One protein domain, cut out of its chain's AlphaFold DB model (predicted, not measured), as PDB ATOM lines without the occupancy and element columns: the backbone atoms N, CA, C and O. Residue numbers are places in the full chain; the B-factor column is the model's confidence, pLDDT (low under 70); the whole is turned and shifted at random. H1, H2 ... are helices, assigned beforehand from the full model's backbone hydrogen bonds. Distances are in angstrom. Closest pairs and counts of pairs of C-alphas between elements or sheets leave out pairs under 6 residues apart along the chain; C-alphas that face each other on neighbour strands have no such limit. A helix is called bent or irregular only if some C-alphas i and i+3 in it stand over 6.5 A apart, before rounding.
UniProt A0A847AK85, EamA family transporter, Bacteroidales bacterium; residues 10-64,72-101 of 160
ATOM      1  N   GLU A  10     -13.114 -60.148 -67.632       87.94
ATOM      2  CA  GLU A  10     -14.542 -60.484 -67.543       87.94
ATOM      3  C   GLU A  10     -15.013 -61.247 -68.788       87.94
ATOM      4  O   GLU A  10     -15.623 -62.312 -68.684       87.94
ATOM      5  N   LEU A  11     -14.637 -60.759 -69.974       90.50
ATOM      6  CA  LEU A  11     -14.973 -61.412 -71.237       90.50
ATOM      7  C   LEU A  11     -14.321 -62.799 -71.354       90.50
ATOM      8  O   LEU A  11     -14.946 -63.732 -71.859       90.50
ATOM      9  N   LEU A  12     -13.092 -62.953 -70.847       92.44
ATOM     10  CA  LEU A  12     -12.401 -64.242 -70.795       92.44
ATOM     11  C   LEU A  12     -13.141 -65.219 -69.871       92.44
ATOM     12  O   LEU A  12     -13.380 -66.360 -70.261       92.44
ATOM     13  N   GLY A  13     -13.554 -64.768 -68.685       91.44
ATOM     14  CA  GLY A  13     -14.334 -65.565 -67.737       91.44
ATOM     15  C   GLY A  13     -15.670 -66.024 -68.325       91.44
ATOM     16  O   GLY A  13     -16.003 -67.207 -68.245       91.44
ATOM     17  N   ILE A  14     -16.398 -65.124 -68.993       92.56
ATOM     18  CA  ILE A  14     -17.632 -65.465 -69.719       92.56
ATOM     19  C   ILE A  14     -17.340 -66.496 -70.819       92.56
ATOM     20  O   ILE A  14     -18.057 -67.492 -70.935       92.56
ATOM     21  N   GLY A  15     -16.267 -66.309 -71.593       95.00
ATOM     22  CA  GLY A  15     -15.844 -67.254 -72.627       95.00
ATOM     23  C   GLY A  15     -15.546 -68.652 -72.075       95.00
ATOM     24  O   GLY A  15     -16.040 -69.646 -72.611       95.00
ATOM     25  N   LEU A  16     -14.802 -68.738 -70.968       93.44
ATOM     26  CA  LEU A  16     -14.504 -69.996 -70.273       93.44
ATOM     27  C   LEU A  16     -15.774 -70.671 -69.744       93.44
ATOM     28  O   LEU A  16     -15.946 -71.879 -69.919       93.44
ATOM     29  N   LEU A  17     -16.699 -69.902 -69.165       94.62
ATOM     30  CA  LEU A  17     -17.990 -70.416 -68.700       94.62
ATOM     31  C   LEU A  17     -18.824 -70.992 -69.851       94.62
ATOM     32  O   LEU A  17     -19.406 -72.072 -69.705       94.62
ATOM     33  N   LEU A  18     -18.875 -70.313 -70.998       95.50
ATOM     34  CA  LEU A  18     -19.593 -70.799 -72.178       95.50
ATOM     35  C   LEU A  18     -18.959 -72.079 -72.733       95.50
ATOM     36  O   LEU A  18     -19.674 -73.056 -72.969       95.50
ATOM     37  N   MET A  19     -17.631 -72.112 -72.873       96.38
ATOM     38  CA  MET A  19     -16.905 -73.309 -73.315       96.38
ATOM     39  C   MET A  19     -17.148 -74.498 -72.382       96.38
ATOM     40  O   MET A  19     -17.451 -75.593 -72.858       96.38
ATOM     41  N   ASN A  20     -17.111 -74.280 -71.066       94.88
ATOM     42  CA  ASN A  20     -17.429 -75.309 -70.077       94.88
ATOM     43  C   ASN A  20     -18.855 -75.857 -70.256       94.88
ATOM     44  O   ASN A  20     -19.055 -77.070 -70.251       94.88
ATOM     45  N   ASN A  21     -19.848 -74.989 -70.470       94.19
ATOM     46  CA  ASN A  21     -21.234 -75.424 -70.671       94.19
ATOM     47  C   ASN A  21     -21.419 -76.231 -71.965       94.19
ATOM     48  O   ASN A  21     -22.135 -77.236 -71.958       94.19
ATOM     49  N   ILE A  22     -20.756 -75.838 -73.058       95.31
ATOM     50  CA  ILE A  22     -20.792 -76.580 -74.329       95.31
ATOM     51  C   ILE A  22     -20.127 -77.949 -74.162       95.31
ATOM     52  O   ILE A  22     -20.730 -78.968 -74.508       95.31
ATOM     53  N   ALA A  23     -18.923 -77.991 -73.584       94.62
ATOM     54  CA  ALA A  23     -18.189 -79.229 -73.339       94.62
ATOM     55  C   ALA A  23     -18.980 -80.181 -72.424       94.62
ATOM     56  O   ALA A  23     -19.156 -81.356 -72.752       94.62
ATOM     57  N   ALA A  24     -19.540 -79.669 -71.323       90.88
ATOM     58  CA  ALA A  24     -20.367 -80.446 -70.404       90.88
ATOM     59  C   ALA A  24     -21.663 -80.942 -71.068       90.88
ATOM     60  O   ALA A  24     -22.069 -82.091 -70.865       90.88
ATOM     61  N   GLY A  25     -22.319 -80.104 -71.875       91.75
ATOM     62  CA  GLY A  25     -23.501 -80.481 -72.652       91.75
ATOM     63  C   GLY A  25     -23.206 -81.616 -73.632       91.75
ATOM     64  O   GLY A  25     -23.912 -82.629 -73.631       91.75
ATOM     65  N   TYR A  26     -22.125 -81.485 -74.401       93.19
ATOM     66  CA  TYR A  26     -21.655 -82.505 -75.336       93.19
ATOM     67  C   TYR A  26     -21.321 -83.824 -74.627       93.19
ATOM     68  O   TYR A  26     -21.825 -84.877 -75.024       93.19
ATOM     69  N   ALA A  27     -20.557 -83.770 -73.531       91.69
ATOM     70  CA  ALA A  27     -20.196 -84.946 -72.743       91.69
ATOM     71  C   ALA A  27     -21.431 -85.690 -72.202       91.69
ATOM     72  O   ALA A  27     -21.515 -86.912 -72.325       91.69
ATOM     73  N   ASN A  28     -22.434 -84.973 -71.677       91.81
ATOM     74  CA  ASN A  28     -23.670 -85.598 -71.189       91.81
ATOM     75  C   ASN A  28     -24.420 -86.338 -72.308       91.81
ATOM     76  O   ASN A  28     -24.917 -87.447 -72.093       91.81
ATOM     77  N   VAL A  29     -24.492 -85.749 -73.507       90.12
ATOM     78  CA  VAL A  29     -25.121 -86.395 -74.669       90.12
ATOM     79  C   VAL A  29     -24.321 -87.624 -75.096       90.12
ATOM     80  O   VAL A  29     -24.916 -88.688 -75.278       90.12
ATOM     81  N   LEU A  30     -22.995 -87.508 -75.198       90.75
ATOM     82  CA  LEU A  30     -22.106 -88.608 -75.573       90.75
ATOM     83  C   LEU A  30     -22.252 -89.803 -74.621       90.75
ATOM     84  O   LEU A  30     -22.460 -90.931 -75.070       90.75
ATOM     85  N   VAL A  31     -22.229 -89.559 -73.308       91.12
ATOM     86  CA  VAL A  31     -22.407 -90.606 -72.287       91.12
ATOM     87  C   VAL A  31     -23.802 -91.228 -72.374       91.12
ATOM     88  O   VAL A  31     -23.921 -92.453 -72.361       91.12
ATOM     89  N   SER A  32     -24.853 -90.417 -72.541       88.06
ATOM     90  CA  SER A  32     -26.233 -90.926 -72.646       88.06
ATOM     91  C   SER A  32     -26.486 -91.788 -73.889       88.06
ATOM     92  O   SER A  32     -27.332 -92.678 -73.857       88.06
ATOM     93  N   LYS A  33     -25.747 -91.546 -74.981       88.19
ATOM     94  CA  LYS A  33     -25.842 -92.301 -76.241       88.19
ATOM     95  C   LYS A  33     -24.806 -93.421 -76.366       88.19
ATOM     96  O   LYS A  33     -24.823 -94.149 -77.356       88.19
ATOM     97  N   SER A  34     -23.901 -93.558 -75.399       87.50
ATOM     98  CA  SER A  34     -22.846 -94.571 -75.444       87.50
ATOM     99  C   SER A  34     -23.437 -95.988 -75.418       87.50
ATOM    100  O   SER A  34     -24.387 -96.222 -74.662       87.50
ATOM    101  N   PRO A  35     -22.865 -96.957 -76.164       83.31
ATOM    102  CA  PRO A  35     -23.396 -98.316 -76.262       83.31
ATOM    103  C   PRO A  35     -23.682 -98.949 -74.898       83.31
ATOM    104  O   PRO A  35     -22.895 -98.802 -73.960       83.31
ATOM    105  N   GLY A  36     -24.797 -99.674 -74.780       77.25
ATOM    106  CA  GLY A  36     -25.234-100.305 -73.526       77.25
ATOM    107  C   GLY A  36     -24.272-101.365 -72.972       77.25
ATOM    108  O   GLY A  36     -24.353-101.695 -71.796       77.25
ATOM    109  N   THR A  37     -23.333-101.847 -73.788       83.31
ATOM    110  CA  THR A  37     -22.295-102.816 -73.402       83.31
ATOM    111  C   THR A  37     -21.236-102.235 -72.467       83.31
ATOM    112  O   THR A  37     -20.596-102.979 -71.732       83.31
ATOM    113  N   ILE A  38     -21.043-100.911 -72.467       88.31
ATOM    114  CA  ILE A  38     -20.052-100.254 -71.610       88.31
ATOM    115  C   ILE A  38     -20.708 -99.886 -70.280       88.31
ATOM    116  O   ILE A  38     -21.702 -99.152 -70.255       88.31
ATOM    117  N   SER A  39     -20.142-100.346 -69.165       91.62
ATOM    118  CA  SER A  39     -20.668 -99.993 -67.846       91.62
ATOM    119  C   SER A  39     -20.504 -98.482 -67.562       91.62
ATOM    120  O   SER A  39     -19.501 -97.882 -67.966       91.62
ATOM    121  N   PRO A  40     -21.447 -97.831 -66.850       90.75
ATOM    122  CA  PRO A  40     -21.297 -96.430 -66.441       90.75
ATOM    123  C   PRO A  40     -20.056 -96.176 -65.573       90.75
ATOM    124  O   PRO A  40     -19.455 -95.102 -65.633       90.75
ATOM    125  N   LEU A  41     -19.649 -97.180 -64.791       93.06
ATOM    126  CA  LEU A  41     -18.459 -97.115 -63.950       93.06
ATOM    127  C   LEU A  41     -17.175 -97.074 -64.791       93.06
ATOM    128  O   LEU A  41     -16.269 -96.300 -64.503       93.06
ATOM    129  N   THR A  42     -17.111 -97.847 -65.880       93.94
ATOM    130  CA  THR A  42     -15.976 -97.817 -66.817       93.94
ATOM    131  C   THR A  42     -15.853 -96.458 -67.505       93.94
ATOM    132  O   THR A  42     -14.745 -95.956 -67.669       93.94
ATOM    133  N   LEU A  43     -16.978 -95.829 -67.868       93.56
ATOM    134  CA  LEU A  43     -16.968 -94.492 -68.471       93.56
ATOM    135  C   LEU A  43     -16.510 -93.416 -67.478       93.56
ATOM    136  O   LEU A  43     -15.689 -92.575 -67.831       93.56
ATOM    137  N   SER A  44     -17.023 -93.441 -66.246       95.06
ATOM    138  CA  SER A  44     -16.686 -92.438 -65.223       95.06
ATOM    139  C   SER A  44     -15.237 -92.558 -64.757       95.06
ATOM    140  O   SER A  44     -14.525 -91.558 -64.737       95.06
ATOM    141  N   SER A  45     -14.764 -93.773 -64.467       95.12
ATOM    142  CA  SER A  45     -13.361 -94.019 -64.100       95.12
ATOM    143  C   SER A  45     -12.389 -93.622 -65.213       95.12
ATOM    144  O   SER A  45     -11.439 -92.889 -64.946       95.12
ATOM    145  N   SER A  46     -12.661 -94.006 -66.467       94.94
ATOM    146  CA  SER A  46     -11.850 -93.580 -67.620       94.94
ATOM    147  C   SER A  46     -11.818 -92.057 -67.758       94.94
ATOM    148  O   SER A  46     -10.750 -91.479 -67.940       94.94
ATOM    149  N   SER A  47     -12.970 -91.391 -67.618       94.62
ATOM    150  CA  SER A  47     -13.058 -89.928 -67.682       94.62
ATOM    151  C   SER A  47     -12.248 -89.248 -66.577       94.62
ATOM    152  O   SER A  47     -11.600 -88.239 -66.845       94.62
ATOM    153  N   LEU A  48     -12.282 -89.776 -65.351       95.38
ATOM    154  CA  LEU A  48     -11.540 -89.226 -64.212       95.38
ATOM    155  C   LEU A  48     -10.031 -89.439 -64.355       95.38
ATOM    156  O   LEU A  48      -9.269 -88.518 -64.079       95.38
ATOM    157  N   ILE A  49      -9.598 -90.610 -64.832       96.75
ATOM    158  CA  ILE A  49      -8.177 -90.898 -65.078       96.75
ATOM    159  C   ILE A  49      -7.632 -89.987 -66.178       96.75
ATOM    160  O   ILE A  49      -6.612 -89.331 -65.982       96.75
ATOM    161  N   ILE A  50      -8.319 -89.916 -67.322       96.31
ATOM    162  CA  ILE A  50      -7.883 -89.088 -68.453       96.31
ATOM    163  C   ILE A  50      -7.899 -87.607 -68.056       96.31
ATOM    164  O   ILE A  50      -6.923 -86.902 -68.296       96.31
ATOM    165  N   GLY A  51      -8.972 -87.141 -67.409       94.88
ATOM    166  CA  GLY A  51      -9.080 -85.761 -66.937       94.88
ATOM    167  C   GLY A  51      -8.006 -85.405 -65.909       94.88
ATOM    168  O   GLY A  51      -7.366 -84.366 -66.037       94.88
ATOM    169  N   GLY A  52      -7.753 -86.282 -64.935       95.06
ATOM    170  CA  GLY A  52      -6.705 -86.093 -63.932       95.06
ATOM    171  C   GLY A  52      -5.304 -86.054 -64.541       95.06
ATOM    172  O   GLY A  52      -4.507 -85.193 -64.178       95.06
ATOM    173  N   LEU A  53      -5.016 -86.924 -65.515       96.56
ATOM    174  CA  LEU A  53      -3.731 -86.926 -66.217       96.56
ATOM    175  C   LEU A  53      -3.532 -85.652 -67.048       96.56
ATOM    176  O   LEU A  53      -2.453 -85.066 -67.016       96.56
ATOM    177  N   LEU A  54      -4.570 -85.200 -67.761       95.81
ATOM    178  CA  LEU A  54      -4.527 -83.944 -68.514       95.81
ATOM    179  C   LEU A  54      -4.314 -82.743 -67.589       95.81
ATOM    180  O   LEU A  54      -3.473 -81.895 -67.882       95.81
ATOM    181  N   LEU A  55      -5.024 -82.693 -66.458       94.19
ATOM    182  CA  LEU A  55      -4.828 -81.647 -65.454       94.19
ATOM    183  C   LEU A  55      -3.404 -81.667 -64.895       94.19
ATOM    184  O   LEU A  55      -2.807 -80.606 -64.760       94.19
ATOM    185  N   LEU A  56      -2.825 -82.844 -64.643       92.94
ATOM    186  CA  LEU A  56      -1.438 -82.961 -64.189       92.94
ATOM    187  C   LEU A  56      -0.439 -82.457 -65.245       92.94
ATOM    188  O   LEU A  56       0.490 -81.724 -64.909       92.94
ATOM    189  N   MET A  57      -0.647 -82.801 -66.522       95.50
ATOM    190  CA  MET A  57       0.208 -82.343 -67.626       95.50
ATOM    191  C   MET A  57       0.183 -80.820 -67.796       95.50
ATOM    192  O   MET A  57       1.193 -80.243 -68.190       95.50
ATOM    193  N   VAL A  58      -0.954 -80.178 -67.510       95.50
ATOM    194  CA  VAL A  58      -1.105 -78.716 -67.574       95.50
ATOM    195  C   VAL A  58      -0.627 -78.037 -66.285       95.50
ATOM    196  O   VAL A  58      -0.028 -76.970 -66.359       95.50
ATOM    197  N   SER A  59      -0.833 -78.647 -65.116       93.75
ATOM    198  CA  SER A  59      -0.437 -78.076 -63.818       93.75
ATOM    199  C   SER A  59       1.083 -77.932 -63.700       93.75
ATOM    200  O   SER A  59       1.553 -76.864 -63.331       93.75
ATOM    201  N   ILE A  60       1.877 -78.928 -64.116       93.06
ATOM    202  CA  ILE A  60       3.350 -78.862 -64.006       93.06
ATOM    203  C   ILE A  60       3.964 -77.624 -64.702       93.06
ATOM    204  O   ILE A  60       4.747 -76.930 -64.055       93.06
ATOM    205  N   PRO A  61       3.667 -77.305 -65.979       95.00
ATOM    206  CA  PRO A  61       4.225 -76.118 -66.632       95.00
ATOM    207  C   PRO A  61       3.608 -74.793 -66.160       95.00
ATOM    208  O   PRO A  61       4.260 -73.760 -66.299       95.00
ATOM    209  N   VAL A  62       2.373 -74.797 -65.645       94.62
ATOM    210  CA  VAL A  62       1.663 -73.570 -65.233       94.62
ATOM    211  C   VAL A  62       1.968 -73.190 -63.782       94.62
ATOM    212  O   VAL A  62       2.217 -72.023 -63.493       94.62
ATOM    213  N   GLU A  63       1.951 -74.159 -62.873       90.25
ATOM    214  CA  GLU A  63       2.072 -73.963 -61.420       90.25
ATOM    215  C   GLU A  63       3.440 -74.408 -60.877       90.25
ATOM    216  O   GLU A  63       3.844 -73.983 -59.794       90.25
ATOM    217  N   GLY A  64       4.182 -75.231 -61.627       89.38
ATOM    218  CA  GLY A  64       5.441 -75.830 -61.183       89.38
ATOM    219  C   GLY A  64       5.245 -77.087 -60.328       89.38
ATOM    220  O   GLY A  64       4.133 -77.556 -60.090       89.38
ATOM    221  N   THR A  72      -0.779 -83.336 -42.974       95.38
ATOM    222  CA  THR A  72      -1.756 -84.449 -43.006       95.38
ATOM    223  C   THR A  72      -3.165 -84.003 -43.415       95.38
ATOM    224  O   THR A  72      -3.858 -84.717 -44.137       95.38
ATOM    225  N   VAL A  73      -3.572 -82.794 -43.011       96.25
ATOM    226  CA  VAL A  73      -4.867 -82.198 -43.382       96.25
ATOM    227  C   VAL A  73      -5.007 -82.046 -44.901       96.25
ATOM    228  O   VAL A  73      -6.098 -82.250 -45.427       96.25
ATOM    229  N   TYR A  74      -3.912 -81.773 -45.623       94.69
ATOM    230  CA  TYR A  74      -3.914 -81.706 -47.087       94.69
ATOM    231  C   TYR A  74      -4.304 -83.053 -47.702       94.69
ATOM    232  O   TYR A  74      -5.216 -83.111 -48.521       94.69
ATOM    233  N   PHE A  75      -3.677 -84.151 -47.267       95.50
ATOM    234  CA  PHE A  75      -3.989 -85.484 -47.788       95.50
ATOM    235  C   PHE A  75      -5.394 -85.950 -47.394       95.50
ATOM    236  O   PHE A  75      -6.073 -86.586 -48.200       95.50
ATOM    237  N   ALA A  76      -5.857 -85.597 -46.191       97.12
ATOM    238  CA  ALA A  76      -7.225 -85.877 -45.759       97.12
ATOM    239  C   ALA A  76      -8.254 -85.145 -46.638       97.12
ATOM    240  O   ALA A  76      -9.193 -85.769 -47.135       97.12
ATOM    241  N   ALA A  77      -8.048 -83.848 -46.896       96.19
ATOM    242  CA  ALA A  77      -8.904 -83.063 -47.781       96.19
ATOM    243  C   ALA A  77      -8.855 -83.580 -49.227       96.19
ATOM    244  O   ALA A  77      -9.899 -83.742 -49.859       96.19
ATOM    245  N   LEU A  78      -7.664 -83.907 -49.738       95.00
ATOM    246  CA  LEU A  78      -7.483 -84.461 -51.079       95.00
ATOM    247  C   LEU A  78      -8.216 -85.797 -51.238       95.00
ATOM    248  O   LEU A  78      -8.929 -85.991 -52.223       95.00
ATOM    249  N   GLY A  79      -8.077 -86.703 -50.266       97.06
ATOM    250  CA  GLY A  79      -8.778 -87.985 -50.257       97.06
ATOM    251  C   GLY A  79     -10.294 -87.806 -50.215       97.06
ATOM    252  O   GLY A  79     -11.011 -88.415 -51.012       97.06
ATOM    253  N   TRP A  80     -10.779 -86.911 -49.351       96.94
ATOM    254  CA  TRP A  80     -12.201 -86.589 -49.237       96.94
ATOM    255  C   TRP A  80     -12.787 -86.029 -50.541       96.94
ATOM    256  O   TRP A  80     -13.793 -86.535 -51.041       96.94
ATOM    257  N   LEU A  81     -12.132 -85.031 -51.139       95.31
ATOM    258  CA  LEU A  81     -12.583 -84.409 -52.387       95.31
ATOM    259  C   LEU A  81     -12.491 -85.367 -53.582       95.31
ATOM    260  O   LEU A  81     -13.389 -85.388 -54.425       95.31
ATOM    261  N   SER A  82     -11.451 -86.205 -53.634       96.00
ATOM    262  CA  SER A  82     -11.301 -87.229 -54.677       96.00
ATOM    263  C   SER A  82     -12.414 -88.272 -54.599       96.00
ATOM    264  O   SER A  82     -13.010 -88.616 -55.623       96.00
ATOM    265  N   PHE A  83     -12.746 -88.736 -53.389       96.88
ATOM    266  CA  PHE A  83     -13.861 -89.654 -53.166       96.88
ATOM    267  C   PHE A  83     -15.200 -89.028 -53.566       96.88
ATOM    268  O   PHE A  83     -15.953 -89.642 -54.324       96.88
ATOM    269  N   LEU A  84     -15.483 -87.800 -53.111       95.88
ATOM    270  CA  LEU A  84     -16.711 -87.086 -53.468       95.88
ATOM    271  C   LEU A  84     -16.856 -86.924 -54.985       95.88
ATOM    272  O   LEU A  84     -17.933 -87.181 -55.524       95.88
ATOM    273  N   SER A  85     -15.774 -86.559 -55.680       95.44
ATOM    274  CA  SER A  85     -15.752 -86.450 -57.143       95.44
ATOM    275  C   SER A  85     -16.052 -87.793 -57.816       95.44
ATOM    276  O   SER A  85     -16.969 -87.893 -58.638       95.44
ATOM    277  N   ALA A  86     -15.346 -88.855 -57.414       96.19
ATOM    278  CA  ALA A  86     -15.542 -90.191 -57.965       96.19
ATOM    279  C   ALA A  86     -16.975 -90.701 -57.747       96.19
ATOM    280  O   ALA A  86     -17.602 -91.190 -58.692       96.19
ATOM    281  N   ALA A  87     -17.518 -90.543 -56.539       96.69
ATOM    282  CA  ALA A  87     -18.877 -90.952 -56.204       96.69
ATOM    283  C   ALA A  87     -19.923 -90.159 -57.004       96.69
ATOM    284  O   ALA A  87     -20.789 -90.756 -57.650       96.69
ATOM    285  N   ALA A  88     -19.823 -88.826 -57.021       94.81
ATOM    286  CA  ALA A  88     -20.781 -87.963 -57.707       94.81
ATOM    287  C   ALA A  88     -20.811 -88.216 -59.222       94.81
ATOM    288  O   ALA A  88     -21.889 -88.396 -59.795       94.81
ATOM    289  N   ILE A  89     -19.643 -88.291 -59.874       94.44
ATOM    290  CA  ILE A  89     -19.555 -88.541 -61.322       94.44
ATOM    291  C   ILE A  89     -20.013 -89.960 -61.670       94.44
ATOM    292  O   ILE A  89     -20.719 -90.142 -62.665       94.44
ATOM    293  N   SER A  90     -19.693 -90.958 -60.842       95.75
ATOM    294  CA  SER A  90     -20.161 -92.335 -61.051       95.75
ATOM    295  C   SER A  90     -21.686 -92.431 -60.993       95.75
ATOM    296  O   SER A  90     -22.304 -93.011 -61.890       95.75
ATOM    297  N   ILE A  91     -22.310 -91.811 -59.983       95.50
ATOM    298  CA  ILE A  91     -23.774 -91.749 -59.855       95.50
ATOM    299  C   ILE A  91     -24.376 -90.995 -61.046       95.50
ATOM    300  O   ILE A  91     -25.344 -91.465 -61.648       95.50
ATOM    301  N   TRP A  92     -23.790 -89.861 -61.434       95.25
ATOM    302  CA  TRP A  92     -24.257 -89.078 -62.577       95.25
ATOM    303  C   TRP A  92     -24.231 -89.890 -63.878       95.25
ATOM    304  O   TRP A  92     -25.222 -89.920 -64.609       95.25
ATOM    305  N   PHE A  93     -23.143 -90.610 -64.152       94.31
ATOM    306  CA  PHE A  93     -23.016 -91.426 -65.362       94.31
ATOM    307  C   PHE A  93     -23.978 -92.617 -65.339       94.31
ATOM    308  O   PHE A  93     -24.569 -92.948 -66.369       94.31
ATOM    309  N   ALA A  94     -24.193 -93.226 -64.169       93.44
ATOM    310  CA  ALA A  94     -25.199 -94.271 -63.999       93.44
ATOM    311  C   ALA A  94     -26.615 -93.755 -64.304       93.44
ATOM    312  O   ALA A  94     -27.379 -94.429 -64.999       93.44
ATOM    313  N   LEU A  95     -26.950 -92.542 -63.855       92.31
ATOM    314  CA  LEU A  95     -28.229 -91.896 -64.162       92.31
ATOM    315  C   LEU A  95     -28.361 -91.549 -65.648       92.31
ATOM    316  O   LEU A  95     -29.411 -91.813 -66.234       92.31
ATOM    317  N   LEU A  96     -27.308 -91.011 -66.272       91.12
ATOM    318  CA  LEU A  96     -27.305 -90.657 -67.696       91.12
ATOM    319  C   LEU A  96     -27.532 -91.862 -68.614       91.12
ATOM    320  O   LEU A  96     -28.160 -91.709 -69.661       91.12
ATOM    321  N   LYS A  97     -27.033 -93.046 -68.240       89.62
ATOM    322  CA  LYS A  97     -27.234 -94.279 -69.018       89.62
ATOM    323  C   LYS A  97     -28.536 -95.008 -68.703       89.62
ATOM    324  O   LYS A  97     -28.826 -96.024 -69.335       89.62
ATOM    325  N   ARG A  98     -29.322 -94.544 -67.729       88.81
ATOM    326  CA  ARG A  98     -30.550 -95.237 -67.335       88.81
ATOM    327  C   ARG A  98     -31.566 -95.196 -68.487       88.81
ATOM    328  O   ARG A  98     -31.892 -94.107 -68.968       88.81
ATOM    329  N   PRO A  99     -32.117 -96.348 -68.918       82.62
ATOM    330  CA  PRO A  99     -33.100 -96.361 -69.992       82.62
ATOM    331  C   PRO A  99     -34.320 -95.528 -69.594       82.62
ATOM    332  O   PRO A  99     -34.707 -95.479 -68.426       82.62
ATOM    333  N   ASN A 100     -34.938 -94.875 -70.578       80.56
ATOM    334  CA  ASN A 100     -36.125 -94.027 -70.418       80.56
ATOM    335  C   ASN A 100     -35.941 -92.731 -69.610       80.56
ATOM    336  O   ASN A 100     -36.917 -91.978 -69.482       80.56
ATOM    337  N   VAL A 101     -34.730 -92.417 -69.145       82.69
ATOM    338  CA  VAL A 101     -34.410 -91.148 -68.484       82.69
ATOM    339  C   VAL A 101     -33.843 -90.163 -69.505       82.69
ATOM    340  O   VAL A 101     -32.918 -90.473 -70.248       82.69
TER     341      VAL A 101
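What this domain is: This is residues 10 to 64 and 72 to 101 of the 160 residues of the protein "EamA family transporter" of Bacteroidales bacterium (UniProt A0A847AK85). Three long helices spread like a loose, open fan: the end of H3, the end of H1 and the start of H2 gather at one corner, and from there the helices splay apart, with residues 72 to 81 of H3, 10 to 27 of H1 and 49 to 63 of H2 standing free. H3 packs on the first part of H2 and meets H1 near the ends of both. The printed part has 85 residues, with three named helices in the order H1, H2, H3 and no named strand, and its class is all helix. The whole is loose, with a radius of gyration of the C-alphas of 15.5 A, and its outline is flat, 44 by 38 by 19 A.

Where its parts are: H3, the longest helix by residues, takes residues 72 to 96 and is 36.1 A from first to last C-alpha; it begins at C-alpha 72 (-1.756, -84.449, -43.006) and ends at C-alpha 96 (-27.305, -90.657, -67.696). H2, residues 40 to 63, is 32.8 A long and begins at C-alpha 40 (-21.297, -96.430, -66.441). H2 is neither bent nor irregular, but only just: C-alphas 58 and 61 are 6.0 A apart. H1, residues 10 to 33, is 34.9 A long and begins at C-alpha 10 (-14.542, -60.484, -67.543).

How they stand to each other: H3 touches H2 with residues 86 to 94 alone, and H2 touches H3 with residues 40 to 48 alone. Their closest C-alphas, those of Pro 40 and Ala 94, are 5.1 A apart. H2 and H3 run opposite ways at a steep tilt of 43 degrees. H3 also touches H1, residues 93 to 96 meeting residues 28 to 32 alone, and the closest C-alphas, those of Ser 32 and Leu 96, are 5.1 A apart. H1 and H3 run the same way at a steep tilt of 53 degrees, with their centres 20.8 A apart. H1 and H2 are close but not clearly touching: their closest C-alphas, those of Val 31 and Leu 43, are 7.7 A apart. They run opposite ways at a shallow tilt of 26 degrees. Every O i to N i+4 pair is within hydrogen-bond range in H1 and H3, and 19 of 20 are in H2.

The domain as a whole: The two C-alphas farthest apart are those of Gly 64 and Asn 100, at 46.3 A. Residues 65 to 71 are not printed, and C-alphas 64 and 72 are 21.4 A apart across this cut, which lies in the link from H2 to H3. The link from H1 to H2, six residues, is short but not tight. The mean pLDDT of the printed part is 92.8, and no printed residue is under 70.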